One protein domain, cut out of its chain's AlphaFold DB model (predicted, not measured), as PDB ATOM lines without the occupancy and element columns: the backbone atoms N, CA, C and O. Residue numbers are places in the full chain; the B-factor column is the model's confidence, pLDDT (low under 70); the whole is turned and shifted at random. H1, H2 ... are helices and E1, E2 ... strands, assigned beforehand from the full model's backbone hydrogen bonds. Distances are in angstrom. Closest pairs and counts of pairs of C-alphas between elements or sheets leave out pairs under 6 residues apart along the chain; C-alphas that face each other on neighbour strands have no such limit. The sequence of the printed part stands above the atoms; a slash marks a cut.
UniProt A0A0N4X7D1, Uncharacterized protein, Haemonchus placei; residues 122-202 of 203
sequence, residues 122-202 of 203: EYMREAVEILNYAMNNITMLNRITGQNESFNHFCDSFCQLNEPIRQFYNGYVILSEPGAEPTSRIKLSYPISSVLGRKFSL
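What this domain is: This is residues 122 to 202 of the 203 residues of an uncharacterized protein of Haemonchus placei (UniProt A0A0N4X7D1). The model is a loose, elongated rod in which two helices, H1 and H3, run opposite ways and partly side by side, with the hairpin of E1 and E2 and the short helix H2 at one end. A second small hairpin, E3 and E4, packs on H3 away from H1, and residues 176 to 181, of which 176 is the last residue of H3, stand free and stick out at the other end. The printed part has 81 residues with three named helices and four named strands, in the order H1 E1 E2 H2 H3 E3 E4; the class is mixed, helices and strands, and each hairpin is a two-stranded antiparallel sheet, E1 - E2 and E3 - E4. The whole is loose, with a radius of gyration of the C-alphas of 16.3 A and spans of 52 by 23 by 17 A.

Where its parts are: H1, residues 122 to 136, begins with C-alpha 122 at (24.946, 28.439, 41.461) and is 21.5 A long. E1 is residues 139 to 141 and E2 residues 148 to 150. H2, residues 151 to 154, follows E2 with no residue between. H3, residues 163 to 176, is 20.1 A long and ends with C-alpha 176 at (25.703, 25.839, 29.678). E3, residues 192 to 195, is 10.3 A long. E4, residues 198 to 201, is 10.4 A long and ends with C-alpha 201 at (4.660, 26.968, 32.437).

How they stand to each other: H1 touches H2 with residues 134 to 136 alone; the closest C-alphas, of Met 135 and Phe 151, are 5.0 A apart. The hairpin E1 and E2 is antiparallel at 142 degrees, with N 140 and O 149 within hydrogen-bond range at 2.8 A. H1 touches H3 with residues 124 to 128 alone, and the closest C-alphas, of Val 128 and Arg 166, are 6.3 A apart. The two helices run opposite ways at a shallow tilt of 34 degrees, only just short of steep. The closest C-alphas of H3 and E3, of Gly 171 and Val 195, are 6.6 A apart, and those of H3 and E4, of Pro 164 and Phe 200, 6.4 A. The hairpin E3 and E4 is antiparallel at 149 degrees, with N 195 and O 198 at 2.9 A and N 193 and O 200 at 3.0 A, within hydrogen-bond range. Residues 186 to 187 also pair with residues 194 to 195 of E3, antiparallel. H1 is apart from E3 and E4. In H1 and H3 every O i to N i+4 pair is within hydrogen-bond range; H2 is too short for such a pair.

The domain as a whole: The two C-alphas farthest apart, of Ile 144 and Gly 179, are 53.5 A from each other. The printed part has no cut. The link from H3 to E3, 15 residues, is long. The mean pLDDT of the printed part is 88.1, and residues 179 to 184 are under 70.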
ATOM      1  N   GLU A 122      24.566  28.783  40.096       91.44
ATOM      2  CA  GLU A 122      24.946  28.439  41.461       91.44
ATOM      3  C   GLU A 122      23.766  28.529  42.435       91.44
ATOM      4  O   GLU A 122      23.568  27.614  43.234       91.44
ATOM      5  N   TYR A 123      22.940  29.569  42.303       94.25
ATOM      6  CA  TYR A 123      21.769  29.789  43.150       94.25
ATOM      7  C   TYR A 123      20.590  28.899  42.742       94.25
ATOM      8  O   TYR A 123      19.895  28.380  43.611       94.25
ATOM      9  N   MET A 124      20.384  28.661  41.440       92.06
ATOM     10  CA  MET A 124      19.369  27.712  40.961       92.06
ATOM     11  C   MET A 124      19.658  26.287  41.436       92.06
ATOM     12  O   MET A 124      18.738  25.586  41.855       92.06
ATOM     13  N   ARG A 125      20.930  25.866  41.417       94.44
ATOM     14  CA  ARG A 125      21.346  24.564  41.952       94.44
ATOM     15  C   ARG A 125      21.013  24.449  43.438       94.44
ATOM     16  O   ARG A 125      20.370  23.481  43.833       94.44
ATOM     17  N   GLU A 126      21.396  25.445  44.240       94.25
ATOM     18  CA  GLU A 126      21.098  25.480  45.680       94.25
ATOM     19  C   GLU A 126      19.580  25.470  45.936       94.25
ATOM     20  O   GLU A 126      19.098  24.726  46.787       94.25
ATOM     21  N   ALA A 127      18.795  26.215  45.152       94.19
ATOM     22  CA  ALA A 127      17.337  26.217  45.259       94.19
ATOM     23  C   ALA A 127      16.717  24.840  44.955       94.19
ATOM     24  O   ALA A 127      15.811  24.403  45.665       94.19
ATOM     25  N   VAL A 128      17.215  24.129  43.936       94.50
ATOM     26  CA  VAL A 128      16.773  22.761  43.612       94.50
ATOM     27  C   VAL A 128      17.197  21.763  44.699       94.50
ATOM     28  O   VAL A 128      16.419  20.872  45.043       94.50
ATOM     29  N   GLU A 129      18.389  21.910  45.279       95.12
ATOM     30  CA  GLU A 129      18.846  21.099  46.418       95.12
ATOM     31  C   GLU A 129      17.942  21.291  47.644       95.12
ATOM     32  O   GLU A 129      17.475  20.308  48.226       95.12
ATOM     33  N   ILE A 130      17.618  22.542  47.982       94.88
ATOM     34  CA  ILE A 130      16.687  22.891  49.062       94.88
ATOM     35  C   ILE A 130      15.299  22.303  48.796       94.88
ATOM     36  O   ILE A 130      14.705  21.718  49.701       94.88
ATOM     37  N   LEU A 131      14.791  22.418  47.565       93.44
ATOM     38  CA  LEU A 131      13.501  21.850  47.175       93.44
ATOM     39  C   LEU A 131      13.475  20.331  47.395       93.44
ATOM     40  O   LEU A 131      12.570  19.816  48.050       93.44
ATOM     41  N   ASN A 132      14.490  19.612  46.907       93.31
ATOM     42  CA  ASN A 132      14.575  18.160  47.067       93.31
ATOM     43  C   ASN A 132      14.675  17.752  48.543       93.31
ATOM     44  O   ASN A 132      14.042  16.777  48.952       93.31
ATOM     45  N   TYR A 133      15.441  18.497  49.342       94.50
ATOM     46  CA  TYR A 133      15.566  18.256  50.775       94.50
ATOM     47  C   TYR A 133      14.236  18.488  51.503       94.50
ATOM     48  O   TYR A 133      13.800  17.641  52.281       94.50
ATOM     49  N   ALA A 134      13.557  19.602  51.223       92.88
ATOM     50  CA  ALA A 134      12.275  19.930  51.839       92.88
ATOM     51  C   ALA A 134      11.192  18.892  51.509       92.88
ATOM     52  O   ALA A 134      10.394  18.543  52.375       92.88
ATOM     53  N   MET A 135      11.197  18.360  50.284       92.00
ATOM     54  CA  MET A 135      10.210  17.375  49.842       92.00
ATOM     55  C   MET A 135      10.433  15.971  50.426       92.00
ATOM     56  O   MET A 135       9.465  15.256  50.683       92.00
ATOM     57  N   ASN A 136      11.691  15.559  50.622       92.44
ATOM     58  CA  ASN A 136      12.023  14.167  50.952       92.44
ATOM     59  C   ASN A 136      12.542  13.960  52.379       92.44
ATOM     60  O   ASN A 136      12.266  12.923  52.977       92.44
ATOM     61  N   ASN A 137      13.296  14.913  52.925       94.62
ATOM     62  CA  ASN A 137      14.046  14.714  54.167       94.62
ATOM     63  C   ASN A 137      13.338  15.308  55.385       94.62
ATOM     64  O   ASN A 137      13.533  14.830  56.504       94.62
ATOM     65  N   ILE A 138      12.521  16.345  55.190       91.69
ATOM     66  CA  ILE A 138      11.694  16.891  56.264       91.69
ATOM     67  C   ILE A 138      10.516  15.945  56.470       91.69
ATOM     68  O   ILE A 138       9.663  15.798  55.595       91.69
ATOM     69  N   THR A 139      10.494  15.292  57.630       93.38
ATOM     70  CA  THR A 139       9.455  14.328  57.996       93.38
ATOM     71  C   THR A 139       8.611  14.842  59.151       93.38
ATOM     72  O   THR A 139       9.085  15.571  60.024       93.38
ATOM     73  N   MET A 140       7.340  14.458  59.146       91.38
ATOM     74  CA  MET A 140       6.381  14.745  60.203       91.38
ATOM     75  C   MET A 140       5.738  13.444  60.673       91.38
ATOM     76  O   MET A 140       5.445  12.558  59.875       91.38
ATOM     77  N   LEU A 141       5.514  13.335  61.983       93.75
ATOM     78  CA  LEU A 141       4.840  12.177  62.557       93.75
ATOM     79  C   LEU A 141       3.351  12.232  62.212       93.75
ATOM     80  O   LEU A 141       2.608  13.067  62.743       93.75
ATOM     81  N   ASN A 142       2.907  11.298  61.383       91.31
ATOM     82  CA  ASN A 142       1.497  11.056  61.168       91.31
ATOM     83  C   ASN A 142       0.933  10.339  62.403       91.31
ATOM     84  O   ASN A 142       1.293   9.207  62.721       91.31
ATOM     85  N   ARG A 143       0.041  11.017  63.136       89.12
ATOM     86  CA  ARG A 143      -0.547  10.486  64.378       89.12
ATOM     87  C   ARG A 143      -1.523   9.330  64.153       89.12
ATOM     88  O   ARG A 143      -1.831   8.631  65.111       89.12
ATOM     89  N   ILE A 144      -2.022   9.154  62.931       88.25
ATOM     90  CA  ILE A 144      -2.985   8.109  62.577       88.25
ATOM     91  C   ILE A 144      -2.240   6.815  62.245       88.25
ATOM     92  O   ILE A 144      -2.558   5.763  62.792       88.25
ATOM     93  N   THR A 145      -1.229   6.895  61.376       90.62
ATOM     94  CA  THR A 145      -0.430   5.734  60.945       90.62
ATOM     95  C   THR A 145       0.712   5.414  61.913       90.62
ATOM     96  O   THR A 145       1.211   4.291  61.927       90.62
ATOM     97  N   GLY A 146       1.127   6.385  62.735       93.69
ATOM     98  CA  GLY A 146       2.269   6.277  63.645       93.69
ATOM     99  C   GLY A 146       3.627   6.343  62.942       93.69
ATOM    100  O   GLY A 146       4.644   6.039  63.563       93.69
ATOM    101  N   GLN A 147       3.657   6.708  61.658       94.69
ATOM    102  CA  GLN A 147       4.869   6.736  60.843       94.69
ATOM    103  C   GLN A 147       5.362   8.166  60.619       94.69
ATOM    104  O   GLN A 147       4.583   9.120  60.605       94.69
ATOM    105  N   ASN A 148       6.674   8.315  60.436       95.19
ATOM    106  CA  ASN A 148       7.264   9.575  60.001       95.19
ATOM    107  C   ASN A 148       7.167   9.658  58.478       95.19
ATOM    108  O   ASN A 148       7.851   8.925  57.767       95.19
ATOM    109  N   GLU A 149       6.327  10.560  57.992       94.19
ATOM    110  CA  GLU A 149       6.045  10.751  56.574       94.19
ATOM    111  C   GLU A 149       6.731  12.035  56.090       94.19
ATOM    112  O   GLU A 149       6.703  13.062  56.770       94.19
ATOM    113  N   SER A 150       7.386  11.982  54.929       93.88
ATOM    114  CA  SER A 150       7.907  13.181  54.261       93.88
ATOM    115  C   SER A 150       6.787  13.930  53.541       93.88
ATOM    116  O   SER A 150       5.691  13.393  53.364       93.88
ATOM    117  N   PHE A 151       7.062  15.150  53.072       91.50
ATOM    118  CA  PHE A 151       6.097  15.920  52.280       91.50
ATOM    119  C   PHE A 151       5.543  15.126  51.092       91.50
ATOM    120  O   PHE A 151       4.341  15.137  50.863       91.50
ATOM    121  N   ASN A 152       6.383  14.361  50.394       90.81
ATOM    122  CA  ASN A 152       5.937  13.522  49.278       90.81
ATOM    123  C   ASN A 152       4.997  12.374  49.678       90.81
ATOM    124  O   ASN A 152       4.314  11.836  48.813       90.81
ATOM    125  N   HIS A 153       4.977  11.986  50.953       90.88
ATOM    126  CA  HIS A 153       4.099  10.935  51.456       90.88
ATOM    127  C   HIS A 153       2.762  11.473  51.960       90.88
ATOM    128  O   HIS A 153       1.743  10.835  51.718       90.88
ATOM    129  N   PHE A 154       2.753  12.627  52.637       89.12
ATOM    130  CA  PHE A 154       1.513  13.194  53.183       89.12
ATOM    131  C   PHE A 154       0.828  14.206  52.254       89.12
ATOM    132  O   PHE A 154      -0.310  14.595  52.512       89.12
ATOM    133  N   CYS A 155       1.509  14.690  51.212       88.62
ATOM    134  CA  CYS A 155       0.917  15.624  50.264       88.62
ATOM    135  C   CYS A 155      -0.179  14.943  49.435       88.62
ATOM    136  O   CYS A 155       0.045  13.906  48.817       88.62
ATOM    137  N   ASP A 156      -1.348  15.576  49.400       84.19
ATOM    138  CA  ASP A 156      -2.528  15.072  48.697       84.19
ATOM    139  C   ASP A 156      -2.671  15.690  47.295       84.19
ATOM    140  O   ASP A 156      -2.836  14.999  46.292       84.19
ATOM    141  N   SER A 157      -2.525  17.015  47.197       82.94
ATOM    142  CA  SER A 157      -2.751  17.770  45.961       82.94
ATOM    143  C   SER A 157      -1.555  18.648  45.588       82.94
ATOM    144  O   SER A 157      -0.924  19.264  46.443       82.94
ATOM    145  N   PHE A 158      -1.271  18.744  44.283       84.38
ATOM    146  CA  PHE A 158      -0.229  19.607  43.700       84.38
ATOM    147  C   PHE A 158       1.195  19.385  44.248       84.38
ATOM    148  O   PHE A 158       2.015  20.299  44.275       84.38
ATOM    149  N   CYS A 159       1.544  18.152  44.615       88.31
ATOM    150  CA  CYS A 159       2.847  17.829  45.214       88.31
ATOM    151  C   CYS A 159       4.048  18.131  44.304       88.31
ATOM    152  O   CYS A 159       5.153  18.376  44.780       88.31
ATOM    153  N   GLN A 160       3.827  18.148  42.987       88.50
ATOM    154  CA  GLN A 160       4.839  18.453  41.972       88.50
ATOM    155  C   GLN A 160       4.704  19.869  41.395       88.50
ATOM    156  O   GLN A 160       5.169  20.130  40.288       88.50
ATOM    157  N   LEU A 161       4.090  20.802  42.132       89.00
ATOM    158  CA  LEU A 161       3.897  22.182  41.671       89.00
ATOM    159  C   LEU A 161       5.215  22.858  41.253       89.00
ATOM    160  O   LEU A 161       5.248  23.605  40.282       89.00
ATOM    161  N   ASN A 162       6.314  22.536  41.943       90.75
ATOM    162  CA  ASN A 162       7.638  23.116  41.700       90.75
ATOM    163  C   ASN A 162       8.478  22.357  40.654       90.75
ATOM    164  O   ASN A 162       9.634  22.714  40.416       90.75
ATOM    165  N   GLU A 163       7.931  21.328  40.002       90.56
ATOM    166  CA  GLU A 163       8.643  20.562  38.971       90.56
ATOM    167  C   GLU A 163       9.168  21.421  37.801       90.56
ATOM    168  O   GLU A 163      10.306  21.197  37.375       90.56
ATOM    169  N   PRO A 164       8.445  22.452  37.309       91.38
ATOM    170  CA  PRO A 164       8.959  23.357  36.281       91.38
ATOM    171  C   PRO A 164      10.313  23.999  36.610       91.38
ATOM    172  O   PRO A 164      11.126  24.197  35.708       91.38
ATOM    173  N   ILE A 165      10.596  24.274  37.890       90.62
ATOM    174  CA  ILE A 165      11.878  24.846  38.336       90.62
ATOM    175  C   ILE A 165      13.011  23.834  38.123       90.62
ATOM    176  O   ILE A 165      14.070  24.191  37.603       90.62
ATOM    177  N   ARG A 166      12.773  22.556  38.457       91.12
ATOM    178  CA  ARG A 166      13.731  21.461  38.219       91.12
ATOM    179  C   ARG A 166      13.995  21.290  36.726       91.12
ATOM    180  O   ARG A 166      15.149  21.188  36.315       91.12
ATOM    181  N   GLN A 167      12.944  21.318  35.905       91.06
ATOM    182  CA  GLN A 167      13.067  21.186  34.449       91.06
ATOM    183  C   GLN A 167      13.804  22.372  33.816       91.06
ATOM    184  O   GLN A 167      14.629  22.179  32.921       91.06
ATOM    185  N   PHE A 168      13.560  23.588  34.306       91.38
ATOM    186  CA  PHE A 168      14.284  24.779  33.872       91.38
ATOM    187  C   PHE A 168      15.775  24.690  34.208       91.38
ATOM    188  O   PHE A 168      16.604  24.907  33.328       91.38
ATOM    189  N   TYR A 169      16.120  24.323  35.448       91.62
ATOM    190  CA  TYR A 169      17.513  24.151  35.865       91.62
ATOM    191  C   TYR A 169      18.232  23.075  35.039       91.62
ATOM    192  O   TYR A 169      19.305  23.338  34.505       91.62
ATOM    193  N   ASN A 170      17.618  21.903  34.856       90.38
ATOM    194  CA  ASN A 170      18.203  20.821  34.057       90.38
ATOM    195  C   ASN A 170      18.462  21.259  32.609       90.38
ATOM    196  O   ASN A 170      19.537  21.014  32.067       90.38
ATOM    197  N   GLY A 171      17.497  21.947  31.987       89.06
ATOM    198  CA  GLY A 171      17.686  22.511  30.653       89.06
ATOM    199  C   GLY A 171      18.791  23.569  30.613       89.06
ATOM    200  O   GLY A 171      19.531  23.636  29.635       89.06
ATOM    201  N   TYR A 172      18.915  24.385  31.665       88.88
ATOM    202  CA  TYR A 172      19.920  25.445  31.752       88.88
ATOM    203  C   TYR A 172      21.331  24.863  31.845       88.88
ATOM    204  O   TYR A 172      22.216  25.301  31.116       88.88
ATOM    205  N   VAL A 173      21.517  23.832  32.677       89.25
ATOM    206  CA  VAL A 173      22.793  23.117  32.813       89.25
ATOM    207  C   VAL A 173      23.236  22.550  31.464       89.25
ATOM    208  O   VAL A 173      24.352  22.838  31.040       89.25
ATOM    209  N   ILE A 174      22.344  21.861  30.742       88.00
ATOM    210  CA  ILE A 174      22.645  21.285  29.418       88.00
ATOM    211  C   ILE A 174      23.064  22.366  28.412       88.00
ATOM    212  O   ILE A 174      23.999  22.168  27.645       88.00
ATOM    213  N   LEU A 175      22.391  23.522  28.409       85.06
ATOM    214  CA  LEU A 175      22.739  24.634  27.515       85.06
ATOM    215  C   LEU A 175      24.038  25.352  27.911       85.06
ATOM    216  O   LEU A 175      24.613  26.057  27.085       85.06
ATOM    217  N   SER A 176      24.481  25.211  29.162       83.50
ATOM    218  CA  SER A 176      25.703  25.839  29.678       83.50
ATOM    219  C   SER A 176      26.966  24.985  29.505       83.50
ATOM    220  O   SER A 176      28.066  25.480  29.756       83.50
ATOM    221  N   GLU A 177      26.838  23.723  29.078       83.00
ATOM    222  CA  GLU A 177      27.985  22.834  28.881       83.00
ATOM    223  C   GLU A 177      28.848  23.266  27.675       83.00
ATOM    224  O   GLU A 177      28.328  23.521  26.582       83.00
ATOM    225  N   PRO A 178      30.185  23.336  27.829       74.69
ATOM    226  CA  PRO A 178      31.078  23.729  26.744       74.69
ATOM    227  C   PRO A 178      31.069  22.675  25.628       74.69
ATOM    228  O   PRO A 178      31.508  21.544  25.820       74.69
ATOM    229  N   GLY A 179      30.577  23.063  24.447       69.25
ATOM    230  CA  GLY A 179      30.411  22.180  23.284       69.25
ATOM    231  C   GLY A 179      28.964  21.754  23.015       69.25
ATOM    232  O   GLY A 179      28.709  21.090  22.009       69.25
ATOM    233  N   ALA A 180      28.010  22.154  23.860       67.38
ATOM    234  CA  ALA A 180      26.592  21.984  23.579       67.38
ATOM    235  C   ALA A 180      26.141  22.987  22.503       67.38
ATOM    236  O   ALA A 180      26.014  24.187  22.747       67.38
ATOM    237  N   GLU A 181      25.880  22.497  21.292       66.00
ATOM    238  CA  GLU A 181      25.162  23.267  20.274       66.00
ATOM    239  C   GLU A 181      23.747  23.595  20.796       66.00
ATOM    240  O   GLU A 181      23.086  22.694  21.332       66.00
ATOM    241  N   PRO A 182      23.237  24.833  20.634       64.38
ATOM    242  CA  PRO A 182      21.861  25.185  20.975       64.38
ATOM    243  C   PRO A 182      20.875  24.337  20.162       64.38
ATOM    244  O   PRO A 182      20.453  24.692  19.061       64.38
ATOM    245  N   THR A 183      20.515  23.164  20.677       65.75
ATOM    246  CA  THR A 183      19.605  22.271  19.965       65.75
ATOM    247  C   THR A 183      18.206  22.878  19.956       65.75
ATOM    248  O   THR A 183      17.700  23.345  20.973       65.75
ATOM    249  N   SER A 184      17.504  22.775  18.824       67.31
ATOM    250  CA  SER A 184      16.092  23.183  18.692       67.31
ATOM    251  C   SER A 184      15.135  22.474  19.669       67.31
ATOM    252  O   SER A 184      13.953  22.810  19.745       67.31
ATOM    253  N   ARG A 185      15.634  21.481  20.414       79.88
ATOM    254  CA  ARG A 185      14.892  20.653  21.365       79.88
ATOM    255  C   ARG A 185      14.780  21.283  22.752       79.88
ATOM    256  O   ARG A 185      13.870  20.895  23.487       79.88
ATOM    257  N   ILE A 186      15.659  22.220  23.110       87.38
ATOM    258  CA  ILE A 186      15.650  22.902  24.409       87.38
ATOM    259  C   ILE A 186      15.506  24.403  24.166       87.38
ATOM    260  O   ILE A 186      16.383  25.051  23.607       87.38
ATOM    261  N   LYS A 187      14.376  24.961  24.597       87.19
ATOM    262  CA  LYS A 187      14.082  26.389  24.538       87.19
ATOM    263  C   LYS A 187      13.628  26.851  25.913       87.19
ATOM    264  O   LYS A 187      12.493  26.596  26.309       87.19
ATOM    265  N   LEU A 188      14.514  27.531  26.626       87.94
ATOM    266  CA  LEU A 188      14.202  28.133  27.916       87.94
ATOM    267  C   LEU A 188      13.751  29.571  27.688       87.94
ATOM    268  O   LEU A 188      14.517  30.412  27.223       87.94
ATOM    269  N   SER A 189      12.485  29.843  27.970       87.06
ATOM    270  CA  SER A 189      11.897  31.174  27.856       87.06
ATOM    271  C   SER A 189      10.793  31.355  28.886       87.06
ATOM    272  O   SER A 189      10.089  30.409  29.233       87.06
ATOM    273  N   TYR A 190      10.625  32.586  29.358       84.75
ATOM    274  CA  TYR A 190       9.456  32.982  30.134       84.75
ATOM    275  C   TYR A 190       8.364  33.494  29.176       84.75
ATOM    276  O   TYR A 190       8.701  34.210  28.228       84.75
ATOM    277  N   PRO A 191       7.075  33.151  29.365       89.25
ATOM    278  CA  PRO A 191       6.514  32.355  30.464       89.25
ATOM    279  C   PRO A 191       6.521  30.836  30.226       89.25
ATOM    280  O   PRO A 191       6.341  30.071  31.169       89.25
ATOM    281  N   ILE A 192       6.725  30.381  28.985       90.50
ATOM    282  CA  ILE A 192       6.672  28.958  28.619       90.50
ATOM    283  C   ILE A 192       8.043  28.498  28.138       90.50
ATOM    284  O   ILE A 192       8.585  29.030  27.163       90.50
ATOM    285  N   SER A 193       8.558  27.455  28.783       90.62
ATOM    286  CA  SER A 193       9.780  26.757  28.383       90.62
ATOM    287  C   SER A 193       9.451  25.411  27.745       90.62
ATOM    288  O   SER A 193       8.392  24.834  27.984       90.62
ATOM    289  N   SER A 194      10.340  24.923  26.884       89.31
ATOM    290  CA  SER A 194      10.208  23.649  26.186       89.31
ATOM    291  C   SER A 194      11.489  22.842  26.319       89.31
ATOM    292  O   SER A 194      12.539  23.282  25.862       89.31
ATOM    293  N   VAL A 195      11.397  21.638  26.872       87.25
ATOM    294  CA  VAL A 195      12.515  20.691  26.973       87.25
ATOM    295  C   VAL A 195      12.088  19.396  26.290       87.25
ATOM    296  O   VAL A 195      11.043  18.834  26.607       87.25
ATOM    297  N   LEU A 196      12.858  18.950  25.293       85.44
ATOM    298  CA  LEU A 196      12.589  17.735  24.509       85.44
ATOM    299  C   LEU A 196      11.169  17.698  23.902       85.44
ATOM    300  O   LEU A 196      10.509  16.662  23.866       85.44
ATOM    301  N   GLY A 197      10.681  18.854  23.437       82.25
ATOM    302  CA  GLY A 197       9.346  19.006  22.840       82.25
ATOM    303  C   GLY A 197       8.182  19.059  23.841       82.25
ATOM    304  O   GLY A 197       7.039  19.262  23.429       82.25
ATOM    305  N   ARG A 198       8.444  18.924  25.147       86.88
ATOM    306  CA  ARG A 198       7.451  19.123  26.208       86.88
ATOM    307  C   ARG A 198       7.485  20.566  26.679       86.88
ATOM    308  O   ARG A 198       8.525  21.048  27.117       86.88
ATOM    309  N   LYS A 199       6.339  21.241  26.593       89.94
ATOM    310  CA  LYS A 199       6.159  22.616  27.065       89.94
ATOM    311  C   LYS A 199       5.683  22.616  28.516       89.94
ATOM    312  O   LYS A 199       4.808  21.826  28.856       89.94
ATOM    313  N   PHE A 200       6.216  23.520  29.328       90.00
ATOM    314  CA  PHE A 200       5.792  23.743  30.709       90.00
ATOM    315  C   PHE A 200       5.740  25.240  31.033       90.00
ATOM    316  O   PHE A 200       6.505  26.035  30.476       90.00
ATOM    317  N   SER A 201       4.803  25.607  31.908       89.00
ATOM    318  CA  SER A 201       4.660  26.968  32.437       89.00
ATOM    319  C   SER A 201       5.695  27.212  33.531       89.00
ATOM    320  O   SER A 201       5.909  26.342  34.372       89.00
ATOM    321  N   LEU A 202       6.322  28.387  33.511       83.50
ATOM    322  CA  LEU A 202       7.130  28.927  34.611       83.50
ATOM    323  C   LEU A 202       6.334  29.894  35.507       83.50
ATOM    324  O   LEU A 202       6.912  30.490  36.413       83.50
TER     325      LEU A 202